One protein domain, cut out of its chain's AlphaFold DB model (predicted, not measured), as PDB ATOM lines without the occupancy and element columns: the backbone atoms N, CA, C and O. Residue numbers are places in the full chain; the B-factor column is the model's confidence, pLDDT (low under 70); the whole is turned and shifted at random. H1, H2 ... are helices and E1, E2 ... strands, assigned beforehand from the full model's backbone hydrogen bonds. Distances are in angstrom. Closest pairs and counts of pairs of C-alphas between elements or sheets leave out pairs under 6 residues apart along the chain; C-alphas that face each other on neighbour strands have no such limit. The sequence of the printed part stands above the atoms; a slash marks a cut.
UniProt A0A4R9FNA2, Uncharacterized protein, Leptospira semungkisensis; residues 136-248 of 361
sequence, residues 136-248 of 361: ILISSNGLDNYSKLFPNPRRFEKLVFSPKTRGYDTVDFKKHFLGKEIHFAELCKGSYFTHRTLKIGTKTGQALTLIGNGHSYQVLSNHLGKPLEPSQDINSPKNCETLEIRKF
ATOM      1  N   ILE A 136     -14.757  42.204  23.018       94.12
ATOM      2  CA  ILE A 136     -13.937  41.923  21.847       94.12
ATOM      3  C   ILE A 136     -13.879  40.414  21.649       94.12
ATOM      4  O   ILE A 136     -13.901  39.644  22.614       94.12
ATOM      5  N   LEU A 137     -13.825  40.000  20.389       93.50
ATOM      6  CA  LEU A 137     -13.719  38.599  20.012       93.50
ATOM      7  C   LEU A 137     -12.379  38.366  19.326       93.50
ATOM      8  O   LEU A 137     -12.049  39.048  18.350       93.50
ATOM      9  N   ILE A 138     -11.617  37.408  19.840       92.44
ATOM     10  CA  ILE A 138     -10.250  37.125  19.407       92.44
ATOM     11  C   ILE A 138     -10.227  35.761  18.722       92.44
ATOM     12  O   ILE A 138     -10.739  34.772  19.247       92.44
ATOM     13  N   SER A 139      -9.641  35.727  17.528       87.25
ATOM     14  CA  SER A 139      -9.423  34.505  16.755       87.25
ATOM     15  C   SER A 139      -8.026  33.955  17.038       87.25
ATOM     16  O   SER A 139      -7.046  34.699  16.977       87.25
ATOM     17  N   SER A 140      -7.927  32.653  17.305       84.19
ATOM     18  CA  SER A 140      -6.655  31.938  17.450       84.19
ATOM     19  C   SER A 140      -5.968  31.706  16.101       84.19
ATOM     20  O   SER A 140      -4.740  31.702  16.027       84.19
ATOM     21  N   ASN A 141      -6.743  31.581  15.018       78.75
ATOM     22  CA  ASN A 141      -6.212  31.416  13.659       78.75
ATOM     23  C   ASN A 141      -5.891  32.749  12.959       78.75
ATOM     24  O   ASN A 141      -5.303  32.759  11.872       78.75
ATOM     25  N   GLY A 142      -6.275  33.872  13.565       78.06
ATOM     26  CA  GLY A 142      -6.207  35.195  12.965       78.06
ATOM     27  C   GLY A 142      -7.343  35.469  11.974       78.06
ATOM     28  O   GLY A 142      -8.024  34.576  11.464       78.06
ATOM     29  N   LEU A 143      -7.543  36.752  11.686       79.19
ATOM     30  CA  LEU A 143      -8.633  37.225  10.839       79.19
ATOM     31  C   LEU A 143      -8.156  37.374   9.389       79.19
ATOM     32  O   LEU A 143      -7.061  37.868   9.118       79.19
ATOM     33  N   ASP A 144      -8.981  36.916   8.450       76.12
ATOM     34  CA  ASP A 144      -8.682  36.999   7.020       76.12
ATOM     35  C   ASP A 144      -9.091  38.343   6.405       76.12
ATOM     36  O   ASP A 144      -9.807  39.144   7.003       76.12
ATOM     37  N   ASN A 145      -8.672  38.569   5.160       74.56
ATOM     38  CA  ASN A 145      -8.904  39.828   4.446       74.56
ATOM     39  C   ASN A 145     -10.356  40.073   4.027       74.56
ATOM     40  O   ASN A 145     -10.688  41.169   3.583       74.56
ATOM     41  N   TYR A 146     -11.218  39.066   4.146       75.56
ATOM     42  CA  TYR A 146     -12.634  39.177   3.796       75.56
ATOM     43  C   TYR A 146     -13.490  39.574   4.998       75.56
ATOM     44  O   TYR A 146     -14.624  40.030   4.840       75.56
ATOM     45  N   SER A 147     -12.941  39.433   6.200       76.69
ATOM     46  CA  SER A 147     -13.579  39.849   7.436       76.69
ATOM     47  C   SER A 147     -13.410  41.359   7.602       76.69
ATOM     48  O   SER A 147     -12.297  41.857   7.757       76.69
ATOM     49  N   LYS A 148     -14.519  42.104   7.581       80.75
ATOM     50  CA  LYS A 148     -14.523  43.513   7.995       80.75
ATOM     51  C   LYS A 148     -14.812  43.602   9.483       80.75
ATOM     52  O   LYS A 148     -15.858  43.152   9.949       80.75
ATOM     53  N   LEU A 149     -13.859  44.168  10.210       79.50
ATOM     54  CA  LEU A 149     -13.732  43.945  11.652       79.50
ATOM     55  C   LEU A 149     -14.304  45.085  12.486       79.50
ATOM     56  O   LEU A 149     -14.676  44.887  13.642       79.50
ATOM     57  N   PHE A 150     -14.473  46.250  11.865       86.81
ATOM     58  CA  PHE A 150     -15.103  47.395  12.503       86.81
ATOM     59  C   PHE A 150     -16.629  47.262  12.556       86.81
ATOM     60  O   PHE A 150     -17.248  46.818  11.575       86.81
ATOM     61  N   PRO A 151     -17.246  47.663  13.683       84.44
ATOM     62  CA  PRO A 151     -18.689  47.607  13.855       84.44
ATOM     63  C   PRO A 151     -19.401  48.512  12.843       84.44
ATOM     64  O   PRO A 151     -18.859  49.509  12.372       84.44
ATOM     65  N   ASN A 152     -20.649  48.174  12.523       85.81
ATOM     66  CA  ASN A 152     -21.571  49.085  11.847       85.81
ATOM     67  C   ASN A 152     -22.422  49.784  12.923       85.81
ATOM     68  O   ASN A 152     -22.872  49.085  13.833       85.81
ATOM     69  N   PRO A 153     -22.686  51.105  12.830       82.94
ATOM     70  CA  PRO A 153     -23.460  51.833  13.844       82.94
ATOM     71  C   PRO A 153     -24.866  51.258  14.080       82.94
ATOM     72  O   PRO A 153     -25.437  51.460  15.143       82.94
ATOM     73  N   ARG A 154     -25.425  50.532  13.103       83.69
ATOM     74  CA  ARG A 154     -26.752  49.905  13.160       83.69
ATOM     75  C   ARG A 154     -26.694  48.393  12.951       83.69
ATOM     76  O   ARG A 154     -27.609  47.800  12.388       83.69
ATOM     77  N   ARG A 155     -25.614  47.726  13.374       85.38
ATOM     78  CA  ARG A 155     -25.406  46.290  13.088       85.38
ATOM     79  C   ARG A 155     -26.512  45.366  13.614       85.38
ATOM     80  O   ARG A 155     -26.720  44.297  13.038       85.38
ATOM     81  N   PHE A 156     -27.184  45.781  14.689       86.56
ATOM     82  CA  PHE A 156     -28.282  45.064  15.342       86.56
ATOM     83  C   PHE A 156     -29.665  45.640  15.019       86.56
ATOM     84  O   PHE A 156     -30.656  45.100  15.494       86.56
ATOM     85  N   GLU A 157     -29.758  46.685  14.196       86.12
ATOM     86  CA  GLU A 157     -31.033  47.258  13.768       86.12
ATOM     87  C   GLU A 157     -31.345  46.826  12.332       86.12
ATOM     88  O   GLU A 157     -30.492  46.903  11.441       86.12
ATOM     89  N   LYS A 158     -32.581  46.394  12.070       82.88
ATOM     90  CA  LYS A 158     -33.060  46.143  10.704       82.88
ATOM     91  C   LYS A 158     -34.440  46.718  10.478       82.88
ATOM     92  O   LYS A 158     -35.305  46.646  11.342       82.88
ATOM     93  N   LEU A 159     -34.644  47.217   9.265       83.25
ATOM     94  CA  LEU A 159     -35.970  47.512   8.745       83.25
ATOM     95  C   LEU A 159     -36.627  46.209   8.304       83.25
ATOM     96  O   LEU A 159     -36.076  45.469   7.486       83.25
ATOM     97  N   VAL A 160     -37.804  45.939   8.849       82.50
ATOM     98  CA  VAL A 160     -38.580  44.729   8.594       82.50
ATOM     99  C   VAL A 160     -39.957  45.152   8.118       82.50
ATOM    100  O   VAL A 160     -40.601  45.990   8.744       82.50
ATOM    101  N   PHE A 161     -40.413  44.580   7.007       79.19
ATOM    102  CA  PHE A 161     -41.766  44.835   6.534       79.19
ATOM    103  C   PHE A 161     -42.785  44.246   7.512       79.19
ATOM    104  O   PHE A 161     -42.723  43.069   7.858       79.19
ATOM    105  N   SER A 162     -43.740  45.064   7.931       80.56
ATOM    106  CA  SER A 162     -44.799  44.701   8.857       80.56
ATOM    107  C   SER A 162     -46.112  44.570   8.092       80.56
ATOM    108  O   SER A 162     -46.703  45.575   7.686       80.56
ATOM    109  N   PRO A 163     -46.627  43.339   7.901       76.81
ATOM    110  CA  PRO A 163     -47.892  43.135   7.201       76.81
ATOM    111  C   PRO A 163     -49.071  43.845   7.880       76.81
ATOM    112  O   PRO A 163     -50.026  44.219   7.205       76.81
ATOM    113  N   LYS A 164     -48.993  44.053   9.206       80.19
ATOM    114  CA  LYS A 164     -50.039  44.709  10.007       80.19
ATOM    115  C   LYS A 164     -50.164  46.198   9.697       80.19
ATOM    116  O   LYS A 164     -51.279  46.694   9.583       80.19
ATOM    117  N   THR A 165     -49.042  46.903   9.568       83.19
ATOM    118  CA  THR A 165     -49.012  48.352   9.313       83.19
ATOM    119  C   THR A 165     -48.821  48.686   7.832       83.19
ATOM    120  O   THR A 165     -48.912  49.852   7.460       83.19
ATOM    121  N   ARG A 166     -48.564  47.679   6.978       81.12
ATOM    122  CA  ARG A 166     -48.140  47.831   5.572       81.12
ATOM    123  C   ARG A 166     -46.940  48.778   5.408       81.12
ATOM    124  O   ARG A 166     -46.790  49.419   4.371       81.12
ATOM    125  N   GLY A 167     -46.088  48.856   6.428       83.31
ATOM    126  CA  GLY A 167     -44.905  49.714   6.477       83.31
ATOM    127  C   GLY A 167     -43.654  48.944   6.889       83.31
ATOM    128  O   GLY A 167     -43.695  47.729   7.079       83.31
ATOM    129  N   TYR A 168     -42.534  49.651   7.022       81.62
ATOM    130  CA  TYR A 168     -41.292  49.092   7.553       81.62
ATOM    131  C   TYR A 168     -41.095  49.536   9.000       81.62
ATOM    132  O   TYR A 168     -40.994  50.731   9.270       81.62
ATOM    133  N   ASP A 169     -40.984  48.568   9.903       84.50
ATOM    134  CA  ASP A 169     -40.693  48.795  11.314       84.50
ATOM    135  C   ASP A 169     -39.196  48.563  11.570       84.50
ATOM    136  O   ASP A 169     -38.595  47.624  11.037       84.50
ATOM    137  N   THR A 170     -38.570  49.415  12.387       85.62
ATOM    138  CA  THR A 170     -37.183  49.189  12.825       85.62
ATOM    139  C   THR A 170     -37.177  48.221  14.002       85.62
ATOM    140  O   THR A 170     -37.696  48.527  15.075       85.62
ATOM    141  N   VAL A 171     -36.577  47.051  13.806       84.75
ATOM    142  CA  VAL A 171     -36.400  46.021  14.830       84.75
ATOM    143  C   VAL A 171     -34.977  46.091  15.366       84.75
ATOM    144  O   VAL A 171     -34.018  45.950  14.611       84.75
ATOM    145  N   ASP A 172     -34.853  46.282  16.679       87.19
ATOM    146  CA  ASP A 172     -33.581  46.225  17.398       87.19
ATOM    147  C   ASP A 172     -33.366  44.826  17.994       87.19
ATOM    148  O   ASP A 172     -33.987  44.428  18.989       87.19
ATOM    149  N   PHE A 173     -32.457  44.071  17.383       82.62
ATOM    150  CA  PHE A 173     -32.093  42.729  17.811       82.62
ATOM    151  C   PHE A 173     -31.260  42.709  19.091       82.62
ATOM    152  O   PHE A 173     -31.230  41.672  19.754       82.62
ATOM    153  N   LYS A 174     -30.668  43.836  19.513       83.38
ATOM    154  CA  LYS A 174     -29.935  43.923  20.783       83.38
ATOM    155  C   LYS A 174     -30.828  43.569  21.969       83.38
ATOM    156  O   LYS A 174     -30.372  42.918  22.907       83.38
ATOM    157  N   LYS A 175     -32.122  43.906  21.899       83.00
ATOM    158  CA  LYS A 175     -33.115  43.576  22.936       83.00
ATOM    159  C   LYS A 175     -33.199  42.078  23.247       83.00
ATOM    160  O   LYS A 175     -33.523  41.720  24.373       83.00
ATOM    161  N   HIS A 176     -32.851  41.200  22.301       74.56
ATOM    162  CA  HIS A 176     -32.835  39.747  22.526       74.56
ATOM    163  C   HIS A 176     -31.775  39.321  23.559       74.56
ATOM    164  O   HIS A 176     -31.950  38.313  24.249       74.56
ATOM    165  N   PHE A 177     -30.717  40.123  23.702       76.06
ATOM    166  CA  PHE A 177     -29.585  39.912  24.604       76.06
ATOM    167  C   PHE A 177     -29.586  40.870  25.802       76.06
ATOM    168  O   PHE A 177     -28.635  40.877  26.578       76.06
ATOM    169  N   LEU A 178     -30.636  41.678  25.985       75.62
ATOM    170  CA  LEU A 178     -30.707  42.614  27.105       75.62
ATOM    171  C   LEU A 178     -30.629  41.851  28.440       75.62
ATOM    172  O   LEU A 178     -31.418  40.937  28.680       75.62
ATOM    173  N   GLY A 179     -29.659  42.215  29.283       74.69
ATOM    174  CA  GLY A 179     -29.420  41.568  30.580       74.69
ATOM    175  C   GLY A 179     -28.818  40.159  30.503       74.69
ATOM    176  O   GLY A 179     -28.774  39.473  31.521       74.69
ATOM    177  N   LYS A 180     -28.367  39.707  29.324       80.94
ATOM    178  CA  LYS A 180     -27.749  38.389  29.133       80.94
ATOM    179  C   LYS A 180     -26.287  38.539  28.742       80.94
ATOM    180  O   LYS A 180     -25.949  39.328  27.865       80.94
ATOM    181  N   GLU A 181     -25.432  37.738  29.363       85.75
ATOM    182  CA  GLU A 181     -24.019  37.661  29.005       85.75
ATOM    183  C   GLU A 181     -23.825  36.790  27.754       85.75
ATOM    184  O   GLU A 181     -24.440  35.724  27.612       85.75
ATOM    185  N   ILE A 182     -22.968  37.252  26.841       88.94
ATOM    186  CA  ILE A 182     -22.525  36.459  25.694       88.94
ATOM    187  C   ILE A 182     -21.552  35.400  26.216       88.94
ATOM    188  O   ILE A 182     -20.510  35.733  26.769       88.94
ATOM    189  N   HIS A 183     -21.910  34.128  26.052       90.12
ATOM    190  CA  HIS A 183     -21.154  32.990  26.579       90.12
ATOM    191  C   HIS A 183     -20.347  32.273  25.493       90.12
ATOM    192  O   HIS A 183     -19.366  31.598  25.791       90.12
ATOM    193  N   PHE A 184     -20.759  32.384  24.231       91.44
ATOM    194  CA  PHE A 184     -20.010  31.811  23.121       91.44
ATOM    195  C   PHE A 184     -20.075  32.708  21.892       91.44
ATOM    196  O   PHE A 184     -21.056  33.426  21.666       91.44
ATOM    197  N   ALA A 185     -19.009  32.646  21.104       92.88
ATOM    198  CA  ALA A 185     -18.909  33.293  19.816       92.88
ATOM    199  C   ALA A 185     -18.169  32.368  18.850       92.88
ATOM    200  O   ALA A 185     -17.147  31.786  19.206       92.88
ATOM    201  N   GLU A 186     -18.681  32.238  17.633       90.88
ATOM    202  CA  GLU A 186     -18.079  31.415  16.588       90.88
ATOM    203  C   GLU A 186     -17.946  32.230  15.306       90.88
ATOM    204  O   GLU A 186     -18.925  32.803  14.814       90.88
ATOM    205  N   LEU A 187     -16.740  32.262  14.744       88.56
ATOM    206  CA  LEU A 187     -16.506  32.763  13.399       88.56
ATOM    207  C   LEU A 187     -16.537  31.591  12.436       88.56
ATOM    208  O   LEU A 187     -15.659  30.729  12.467       88.56
ATOM    209  N   CYS A 188     -17.515  31.578  11.545       83.75
ATOM    210  CA  CYS A 188     -17.628  30.528  10.560       83.75
ATOM    211  C   CYS A 188     -17.376  31.016   9.136       83.75
ATOM    212  O   CYS A 188     -17.783  32.106   8.719       83.75
ATOM    213  N   LYS A 189     -16.709  30.155   8.366       80.12
ATOM    214  CA  LYS A 189     -16.380  30.371   6.958       80.12
ATOM    215  C   LYS A 189     -17.339  29.550   6.093       80.12
ATOM    216  O   LYS A 189     -17.478  28.337   6.280       80.12
ATOM    217  N   GLY A 190     -18.035  30.231   5.182       71.88
ATOM    218  CA  GLY A 190     -18.920  29.598   4.206       71.88
ATOM    219  C   GLY A 190     -18.155  28.879   3.092       71.88
ATOM    220  O   GLY A 190     -16.927  28.900   3.035       71.88
ATOM    221  N   SER A 191     -18.898  28.259   2.175       62.66
ATOM    222  CA  SER A 191     -18.357  27.623   0.963       62.66
ATOM    223  C   SER A 191     -17.738  28.624  -0.020       62.66
ATOM    224  O   SER A 191     -16.835  28.260  -0.769       62.66
ATOM    225  N   TYR A 192     -18.200  29.879  -0.005       65.00
ATOM    226  CA  TYR A 192     -17.662  30.973  -0.812       65.00
ATOM    227  C   TYR A 192     -16.698  31.840   0.008       65.00
ATOM    228  O   TYR A 192     -16.961  32.155   1.172       65.00
ATOM    229  N   PHE A 193     -15.581  32.257  -0.594       62.38
ATOM    230  CA  PHE A 193     -14.472  32.903   0.122       62.38
ATOM    231  C   PHE A 193     -14.850  34.227   0.809       62.38
ATOM    232  O   PHE A 193     -14.207  34.572   1.797       62.38
ATOM    233  N   THR A 194     -15.910  34.914   0.372       65.25
ATOM    234  CA  THR A 194     -16.415  36.159   0.983       65.25
ATOM    235  C   THR A 194     -17.463  35.951   2.074       65.25
ATOM    236  O   THR A 194     -17.763  36.893   2.803       65.25
ATOM    237  N   HIS A 195     -18.037  34.752   2.209       74.38
ATOM    238  CA  HIS A 195     -19.125  34.512   3.154       74.38
ATOM    239  C   HIS A 195     -18.543  34.232   4.539       74.38
ATOM    240  O   HIS A 195     -17.946  33.176   4.787       74.38
ATOM    241  N   ARG A 196     -18.698  35.195   5.448       80.62
ATOM    242  CA  ARG A 196     -18.364  35.037   6.863       80.62
ATOM    243  C   ARG A 196     -19.614  35.184   7.701       80.62
ATOM    244  O   ARG A 196     -20.404  36.106   7.497       80.62
ATOM    245  N   THR A 197     -19.783  34.284   8.657       85.06
ATOM    246  CA  THR A 197     -20.837  34.395   9.657       85.06
ATOM    247  C   THR A 197     -20.218  34.475  11.037       85.06
ATOM    248  O   THR A 197     -19.289  33.740  11.358       85.06
ATOM    249  N   LEU A 198     -20.712  35.406  11.841       88.19
ATOM    250  CA  LEU A 198     -20.358  35.531  13.242       88.19
ATOM    251  C   LEU A 198     -21.587  35.144  14.053       88.19
ATOM    252  O   LEU A 198     -22.596  35.853  14.034       88.19
ATOM    253  N   LYS A 199     -21.512  34.009  14.737       88.31
ATOM    254  CA  LYS A 199     -22.537  33.579  15.681       88.31
ATOM    255  C   LYS A 199     -22.148  34.058  17.064       88.31
ATOM    256  O   LYS A 199     -21.011  33.868  17.475       88.31
ATOM    257  N   ILE A 200     -23.088  34.660  17.774       89.25
ATOM    258  CA  ILE A 200     -22.945  34.988  19.192       89.25
ATOM    259  C   ILE A 200     -24.135  34.412  19.940       89.25
ATOM    260  O   ILE A 200     -25.257  34.449  19.433       89.25
ATOM    261  N   GLY A 201     -23.915  33.888  21.138       88.19
ATOM    262  CA  GLY A 201     -25.004  33.315  21.906       88.19
ATOM    263  C   GLY A 201     -24.795  33.328  23.407       88.19
ATOM    264  O   GLY A 201     -23.731  33.660  23.928       88.19
ATOM    265  N   THR A 202     -25.876  33.008  24.104       86.88
ATOM    266  CA  THR A 202     -25.964  33.016  25.567       86.88
ATOM    267  C   THR A 202     -25.907  31.597  26.125       86.88
ATOM    268  O   THR A 202     -26.076  30.616  25.399       86.88
ATOM    269  N   LYS A 203     -25.745  31.477  27.447       82.31
ATOM    270  CA  LYS A 203     -25.721  30.186  28.153       82.31
ATOM    271  C   LYS A 203     -26.996  29.347  27.964       82.31
ATOM    272  O   LYS A 203     -26.946  28.130  28.090       82.31
ATOM    273  N   THR A 204     -28.134  29.973  27.652       76.31
ATOM    274  CA  THR A 204     -29.419  29.282  27.442       76.31
ATOM    275  C   THR A 204     -29.607  28.767  26.011       76.31
ATOM    276  O   THR A 204     -30.686  28.286  25.676       76.31
ATOM    277  N   GLY A 205     -28.586  28.885  25.154       72.19
ATOM    278  CA  GLY A 205     -28.619  28.423  23.763       72.19
ATOM    279  C   GLY A 205     -29.244  29.414  22.778       72.19
ATOM    280  O   GLY A 205     -29.260  29.152  21.579       72.19
ATOM    281  N   GLN A 206     -29.721  30.578  23.236       71.69
ATOM    282  CA  GLN A 206     -30.175  31.639  22.331       71.69
ATOM    283  C   GLN A 206     -28.985  32.214  21.565       71.69
ATOM    284  O   GLN A 206     -28.045  32.712  22.192       71.69
ATOM    285  N   ALA A 207     -29.053  32.169  20.234       79.50
ATOM    286  CA  ALA A 207     -27.992  32.606  19.339       79.50
ATOM    287  C   ALA A 207     -28.491  33.620  18.303       79.50
ATOM    288  O   ALA A 207     -29.652  33.626  17.897       79.50
ATOM    289  N   LEU A 208     -27.577  34.472  17.858       83.62
ATOM    290  CA  LEU A 208     -27.772  35.435  16.791       83.62
ATOM    291  C   LEU A 208     -26.660  35.257  15.774       83.62
ATOM    292  O   LEU A 208     -25.482  35.228  16.128       83.62
ATOM    293  N   THR A 209     -27.047  35.161  14.506       83.62
ATOM    294  CA  THR A 209     -26.098  35.073  13.400       83.62
ATOM    295  C   THR A 209     -25.997  36.421  12.702       83.62
ATOM    296  O   THR A 209     -26.986  36.981  12.225       83.62
ATOM    297  N   LEU A 210     -24.775  36.929  12.629       85.81
ATOM    298  CA  LEU A 210     -24.408  38.101  11.857       85.81
ATOM    299  C   LEU A 210     -23.716  37.647  10.567       85.81
ATOM    300  O   LEU A 210     -22.879  36.748  10.604       85.81
ATOM    301  N   ILE A 211     -24.013  38.283   9.438       81.81
ATOM    302  CA  ILE A 211     -23.362  38.013   8.150       81.81
ATOM    303  C   ILE A 211     -22.435  39.170   7.792       81.81
ATOM    304  O   ILE A 211     -22.843  40.331   7.826       81.81
ATOM    305  N   GLY A 212     -21.207  38.837   7.400       75.38
ATOM    306  CA  GLY A 212     -20.295  39.710   6.672       75.38
ATOM    307  C   GLY A 212     -20.102  39.168   5.255       75.38
ATOM    308  O   GLY A 212     -19.540  38.091   5.080       75.38
ATOM    309  N   ASN A 213     -20.584  39.895   4.242       68.06
ATOM    310  CA  ASN A 213     -20.346  39.588   2.824       68.06
ATOM    311  C   ASN A 213     -19.573  40.745   2.179       68.06
ATOM    312  O   ASN A 213     -20.151  41.573   1.483       68.06
ATOM    313  N   GLY A 214     -18.295  40.904   2.539       64.31
ATOM    314  CA  GLY A 214     -17.503  42.075   2.135       64.31
ATOM    315  C   GLY A 214     -17.943  43.396   2.790       64.31
ATOM    316  O   GLY A 214     -17.458  44.466   2.424       64.31
ATOM    317  N   HIS A 215     -18.827  43.337   3.788       70.25
ATOM    318  CA  HIS A 215     -19.302  44.448   4.620       70.25
ATOM    319  C   HIS A 215     -19.145  44.086   6.103       70.25
ATOM    320  O   HIS A 215     -18.956  42.914   6.433       70.25
ATOM    321  N   SER A 216     -19.215  45.079   6.996       75.88
ATOM    322  CA  SER A 216     -19.275  44.830   8.443       75.88
ATOM    323  C   SER A 216     -20.421  43.876   8.784       75.88
ATOM    324  O   SER A 216     -21.485  43.937   8.168       75.88
ATOM    325  N   TYR A 217     -20.212  43.030   9.790       83.44
ATOM    326  CA  TYR A 217     -21.192  42.053  10.263       83.44
ATOM    327  C   TYR A 217     -22.527  42.699  10.652       83.44
ATOM    328  O   TYR A 217     -22.559  43.556  11.537       83.44
ATOM    329  N   GLN A 218     -23.625  42.246  10.045       84.12
ATOM    330  CA  GLN A 218     -24.991  42.699  10.336       84.12
ATOM    331  C   GLN A 218     -25.930  41.521  10.585       84.12
ATOM    332  O   GLN A 218     -25.717  40.436  10.048       84.12
ATOM    333  N   VAL A 219     -26.991  41.739  11.364       83.69
ATOM    334  CA  VAL A 219     -27.979  40.688  11.653       83.69
ATOM    335  C   VAL A 219     -28.651  40.198  10.376       83.69
ATOM    336  O   VAL A 219     -29.104  40.998   9.556       83.69
ATOM    337  N   LEU A 220     -28.753  38.876  10.237       73.19
ATOM    338  CA  LEU A 220     -29.641  38.252   9.266       73.19
ATOM    339  C   LEU A 220     -31.027  38.061   9.896       73.19
ATOM    340  O   LEU A 220     -31.158  37.408  10.932       73.19
ATOM    341  N   SER A 221     -32.068  38.593   9.257       73.44
ATOM    342  CA  SER A 221     -33.454  38.444   9.707       73.44
ATOM    343  C   SER A 221     -34.383  38.041   8.568       73.44
ATOM    344  O   SER A 221     -34.138  38.379   7.410       73.44
ATOM    345  N   ASN A 222     -35.470  37.344   8.892       68.00
ATOM    346  CA  ASN A 222     -36.525  37.046   7.923       68.00
ATOM    347  C   ASN A 222     -37.488  38.233   7.745       68.00
ATOM    348  O   ASN A 222     -37.397  39.247   8.437       68.00
ATOM    349  N   HIS A 223     -38.454  38.074   6.839       62.59
ATOM    350  CA  HIS A 223     -39.519  39.049   6.582       62.59
ATOM    351  C   HIS A 223     -40.449  39.295   7.788       62.59
ATOM    352  O   HIS A 223     -41.226  40.236   7.760       62.59
ATOM    353  N   LEU A 224     -40.367  38.473   8.842       63.75
ATOM    354  CA  LEU A 224     -41.096  38.649  10.105       63.75
ATOM    355  C   LEU A 224     -40.233  39.309  11.192       63.75
ATOM    356  O   LEU A 224     -40.665  39.403  12.338       63.75
ATOM    357  N   GLY A 225     -38.998  39.704  10.870       62.06
ATOM    358  CA  GLY A 225     -38.088  40.342  11.817       62.06
ATOM    359  C   GLY A 225     -37.589  39.409  12.908       62.06
ATOM    360  O   GLY A 225     -37.149  39.872  13.954       62.06
ATOM    361  N   LYS A 226     -37.644  38.094  12.679       67.44
ATOM    362  CA  LYS A 226     -36.978  37.114  13.536       67.44
ATOM    363  C   LYS A 226     -35.544  36.909  13.048       67.44
ATOM    364  O   LYS A 226     -35.338  36.895  11.827       67.44
ATOM    365  N   PRO A 227     -34.570  36.725  13.959       65.50
ATOM    366  CA  PRO A 227     -33.237  36.283  13.577       65.50
ATOM    367  C   PRO A 227     -33.348  35.001  12.760       65.50
ATOM    368  O   PRO A 227     -34.102  34.098  13.127       65.50
ATOM    369  N   LEU A 228     -32.632  34.931  11.647       64.31
ATOM    370  CA  LEU A 228     -32.507  33.691  10.899       64.31
ATOM    371  C   LEU A 228     -31.293  32.922  11.405       64.31
ATOM    372  O   LEU A 228     -30.197  33.473  11.523       64.31
ATOM    373  N   GLU A 229     -31.484  31.628  11.639       57.25
ATOM    374  CA  GLU A 229     -30.365  30.700  11.600       57.25
ATOM    375  C   GLU A 229     -29.935  30.534  10.132       57.25
ATOM    376  O   GLU A 229     -30.791  30.514   9.241       57.25
ATOM    377  N   PRO A 230     -28.627  30.488   9.833       52.91
ATOM    378  CA  PRO A 230     -28.159  30.289   8.468       52.91
ATOM    379  C   PRO A 230     -28.735  28.970   7.940       52.91
ATOM    380  O   PRO A 230     -28.547  27.926   8.561       52.91
ATOM    381  N   SER A 231     -29.469  29.021   6.822       46.28
ATOM    382  CA  SER A 231     -30.081  27.823   6.242       46.28
ATOM    383  C   SER A 231     -29.010  26.786   5.891       46.28
ATOM    384  O   SER A 231     -27.937  27.131   5.382       46.28
ATOM    385  N   GLN A 232     -29.318  25.511   6.147       48.47
ATOM    386  CA  GLN A 232     -28.410  24.385   5.902       48.47
ATOM    387  C   GLN A 232     -28.054  24.206   4.409       48.47
ATOM    388  O   GLN A 232     -27.046  23.579   4.090       48.47
ATOM    389  N   ASP A 233     -28.795  24.824   3.485       45.44
ATOM    390  CA  ASP A 233     -28.699  24.465   2.065       45.44
ATOM    391  C   ASP A 233     -27.842  25.392   1.189       45.44
ATOM    392  O   ASP A 233     -27.392  24.966   0.131       45.44
ATOM    393  N   ILE A 234     -27.566  26.644   1.582       46.22
ATOM    394  CA  ILE A 234     -26.856  27.596   0.686       46.22
ATOM    395  C   ILE A 234     -25.615  28.219   1.339       46.22
ATOM    396  O   ILE A 234     -24.686  28.637   0.651       46.22
ATOM    397  N   ASN A 235     -25.538  28.218   2.672       51.03
ATOM    398  CA  ASN A 235     -24.473  28.882   3.428       51.03
ATOM    399  C   ASN A 235     -23.952  28.044   4.598       51.03
ATOM    400  O   ASN A 235     -23.409  28.623   5.539       51.03
ATOM    401  N   SER A 236     -24.110  26.713   4.552       51.88
ATOM    402  CA  SER A 236     -23.634  25.821   5.614       51.88
ATOM    403  C   SER A 236     -22.167  26.119   5.936       51.88
ATOM    404  O   SER A 236     -21.292  25.872   5.095       51.88
ATOM    405  N   PRO A 237     -21.886  26.701   7.113       57.25
ATOM    406  CA  PRO A 237     -20.528  27.000   7.498       57.25
ATOM    407  C   PRO A 237     -19.792  25.679   7.679       57.25
ATOM    408  O   PRO A 237     -20.178  24.867   8.513       57.25
ATOM    409  N   LYS A 238     -18.763  25.438   6.865       64.62
ATOM    410  CA  LYS A 238     -18.025  24.166   6.911       64.62
ATOM    411  C   LYS A 238     -16.991  24.161   8.029       64.62
ATOM    412  O   LYS A 238     -16.773  23.129   8.646       64.62
ATOM    413  N   ASN A 239     -16.409  25.330   8.304       77.00
ATOM    414  CA  ASN A 239     -15.360  25.510   9.300       77.00
ATOM    415  C   ASN A 239     -15.749  26.661  10.230       77.00
ATOM    416  O   ASN A 239     -15.751  27.821   9.803       77.00
ATOM    417  N   CYS A 240     -16.084  26.334  11.474       85.62
ATOM    418  CA  CYS A 240     -16.312  27.297  12.544       85.62
ATOM    419  C   CYS A 240     -15.130  27.277  13.509       85.62
ATOM    420  O   CYS A 240     -14.618  26.216  13.861       85.62
ATOM    421  N   GLU A 241     -14.716  28.458  13.930       89.31
ATOM    422  CA  GLU A 241     -13.725  28.664  14.972       89.31
ATOM    423  C   GLU A 241     -14.405  29.310  16.170       89.31
ATOM    424  O   GLU A 241     -15.024  30.369  16.036       89.31
ATOM    425  N   THR A 242     -14.262  28.697  17.342       92.31
ATOM    426  CA  THR A 242     -14.651  29.323  18.604       92.31
ATOM    427  C   THR A 242     -13.719  30.495  18.888       92.31
ATOM    428  O   THR A 242     -12.502  30.326  18.942       92.31
ATOM    429  N   LEU A 243     -14.296  31.676  19.076       93.62
ATOM    430  CA  LEU A 243     -13.564  32.890  19.406       93.62
ATOM    431  C   LEU A 243     -13.448  33.043  20.920       93.62
ATOM    432  O   LEU A 243     -14.402  32.793  21.660       93.62
ATOM    433  N   GLU A 244     -12.297  33.523  21.375       95.06
ATOM    434  CA  GLU A 244     -12.135  33.953  22.759       95.06
ATOM    435  C   GLU A 244     -12.903  35.266  22.969       95.06
ATOM    436  O   GLU A 244     -12.745  36.222  22.208       95.06
ATOM    437  N   ILE A 245     -13.737  35.312  24.008       95.62
ATOM    438  CA  ILE A 245     -14.504  36.500  24.389       95.62
ATOM    439  C   ILE A 245     -13.770  37.194  25.532       95.62
ATOM    440  O   ILE A 245     -13.560  36.593  26.586       95.62
ATOM    441  N   ARG A 246     -13.445  38.476  25.363       94.94
ATOM    442  CA  ARG A 246     -12.938  39.320  26.455       94.94
ATOM    443  C   ARG A 246     -13.826  40.535  26.650       94.94
ATOM    444  O   ARG A 246     -14.281  41.133  25.677       94.94
ATOM    445  N   LYS A 247     -14.044  40.911  27.911       94.19
ATOM    446  CA  LYS A 247     -14.720  42.162  28.267       94.19
ATOM    447  C   LYS A 247     -13.810  43.332  27.929       94.19
ATOM    448  O   LYS A 247     -12.646  43.339  28.321       94.19
ATOM    449  N   PHE A 248     -14.345  44.287  27.187       92.88
ATOM    450  CA  PHE A 248     -13.625  45.468  26.754       92.88
ATOM    451  C   PHE A 248     -14.609  46.558  26.323       92.88
ATOM    452  O   PHE A 248     -15.460  46.343  25.456       92.88
TER     453      PHE A 248
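Overview. This is residues 136 to 248 of the 361 residues of an uncharacterized protein of Leptospira semungkisensis (UniProt A0A4R9FNA2). A twisted slab of four antiparallel strands, in the order E6 E5 E4 E7, makes the body, with long links passing over both its faces. At one end of the longest axis the hairpin E2 E3 reaches out as an arm; towards the other end E7 runs on into E8, which pairs with the short E1. The printed part has 113 residues, with eight named strands and one named helix in the order E1 E2 E3 H1 E4 E5 E6 E7 E8. The class is mostly strand, though under half of the residues are in named elements. The whole is compact, with a radius of gyration of the C-alphas of 14.4 A and spans of 46 by 33 by 25 A.

Arrangement. Begin at E1, residues 136 to 138, the antiparallel neighbour of E8, residues 244 to 247; N 136 and O 246 are 2.9 A apart, within hydrogen-bond range. Next, E2, residues 157 to 162, and E3, residues 167 to 172, form an antiparallel hairpin, with N 160 and O 169 at 2.9 A. H1, residues 173 to 177, follows; its one O i to N i+4 pair is out of range, 0 of 1, while 2 of 2 O i to N i+3 pairs are within range. Then come E4, residues 182 to 189, E5, residues 195 to 202, and E6, residues 207 to 213: a meander, each strand the antiparallel neighbour of the one before. Look for N 186 and O 199 at 2.8 A, and N 198 and O 210 at 2.8 A. E7, residues 239 to 242, pairs antiparallel with E4, N 187 and O 241 at 2.9 A, and completes a Greek key, a meander whose first strand is the neighbour of the fourth. This sheet is twisted, with C-alphas up to 4.4 A off its best plane. H1 is on it but only grazes it. E7 runs on into E8 at 38 degrees. E2 and E3 are apart from E4, E5, E6 and E7.

Along the chain. Find C-alpha 136 at (-13.937, 41.923, 21.847), where E1 begins. E2 spans 14.8 A and E3 16.1 A; H1 spans 7.8 A. E4 starts at C-alpha 182, (-22.525, 36.459, 25.694), and spans 20.6 A; E5 spans 23.5 A and E6 19.5 A. E7 spans 10.1 A, and E8, of 10.2 A, ends at C-alpha 247, (-14.720, 42.162, 28.267).

Size, cuts and confidence. The C-alphas farthest apart are those of Asn 141 and Thr 165, 46.2 A. The printed part has no cut. The links E1 to E2, 18 residues, and E6 to E7, 25 residues, are long; in the second, residues 218 to 219 pair antiparallel with residues 210 to 211 of E6. Mean pLDDT of the printed part is 78.4; residues 191 to 194, 213 to 214 and 222 to 238 are under 70.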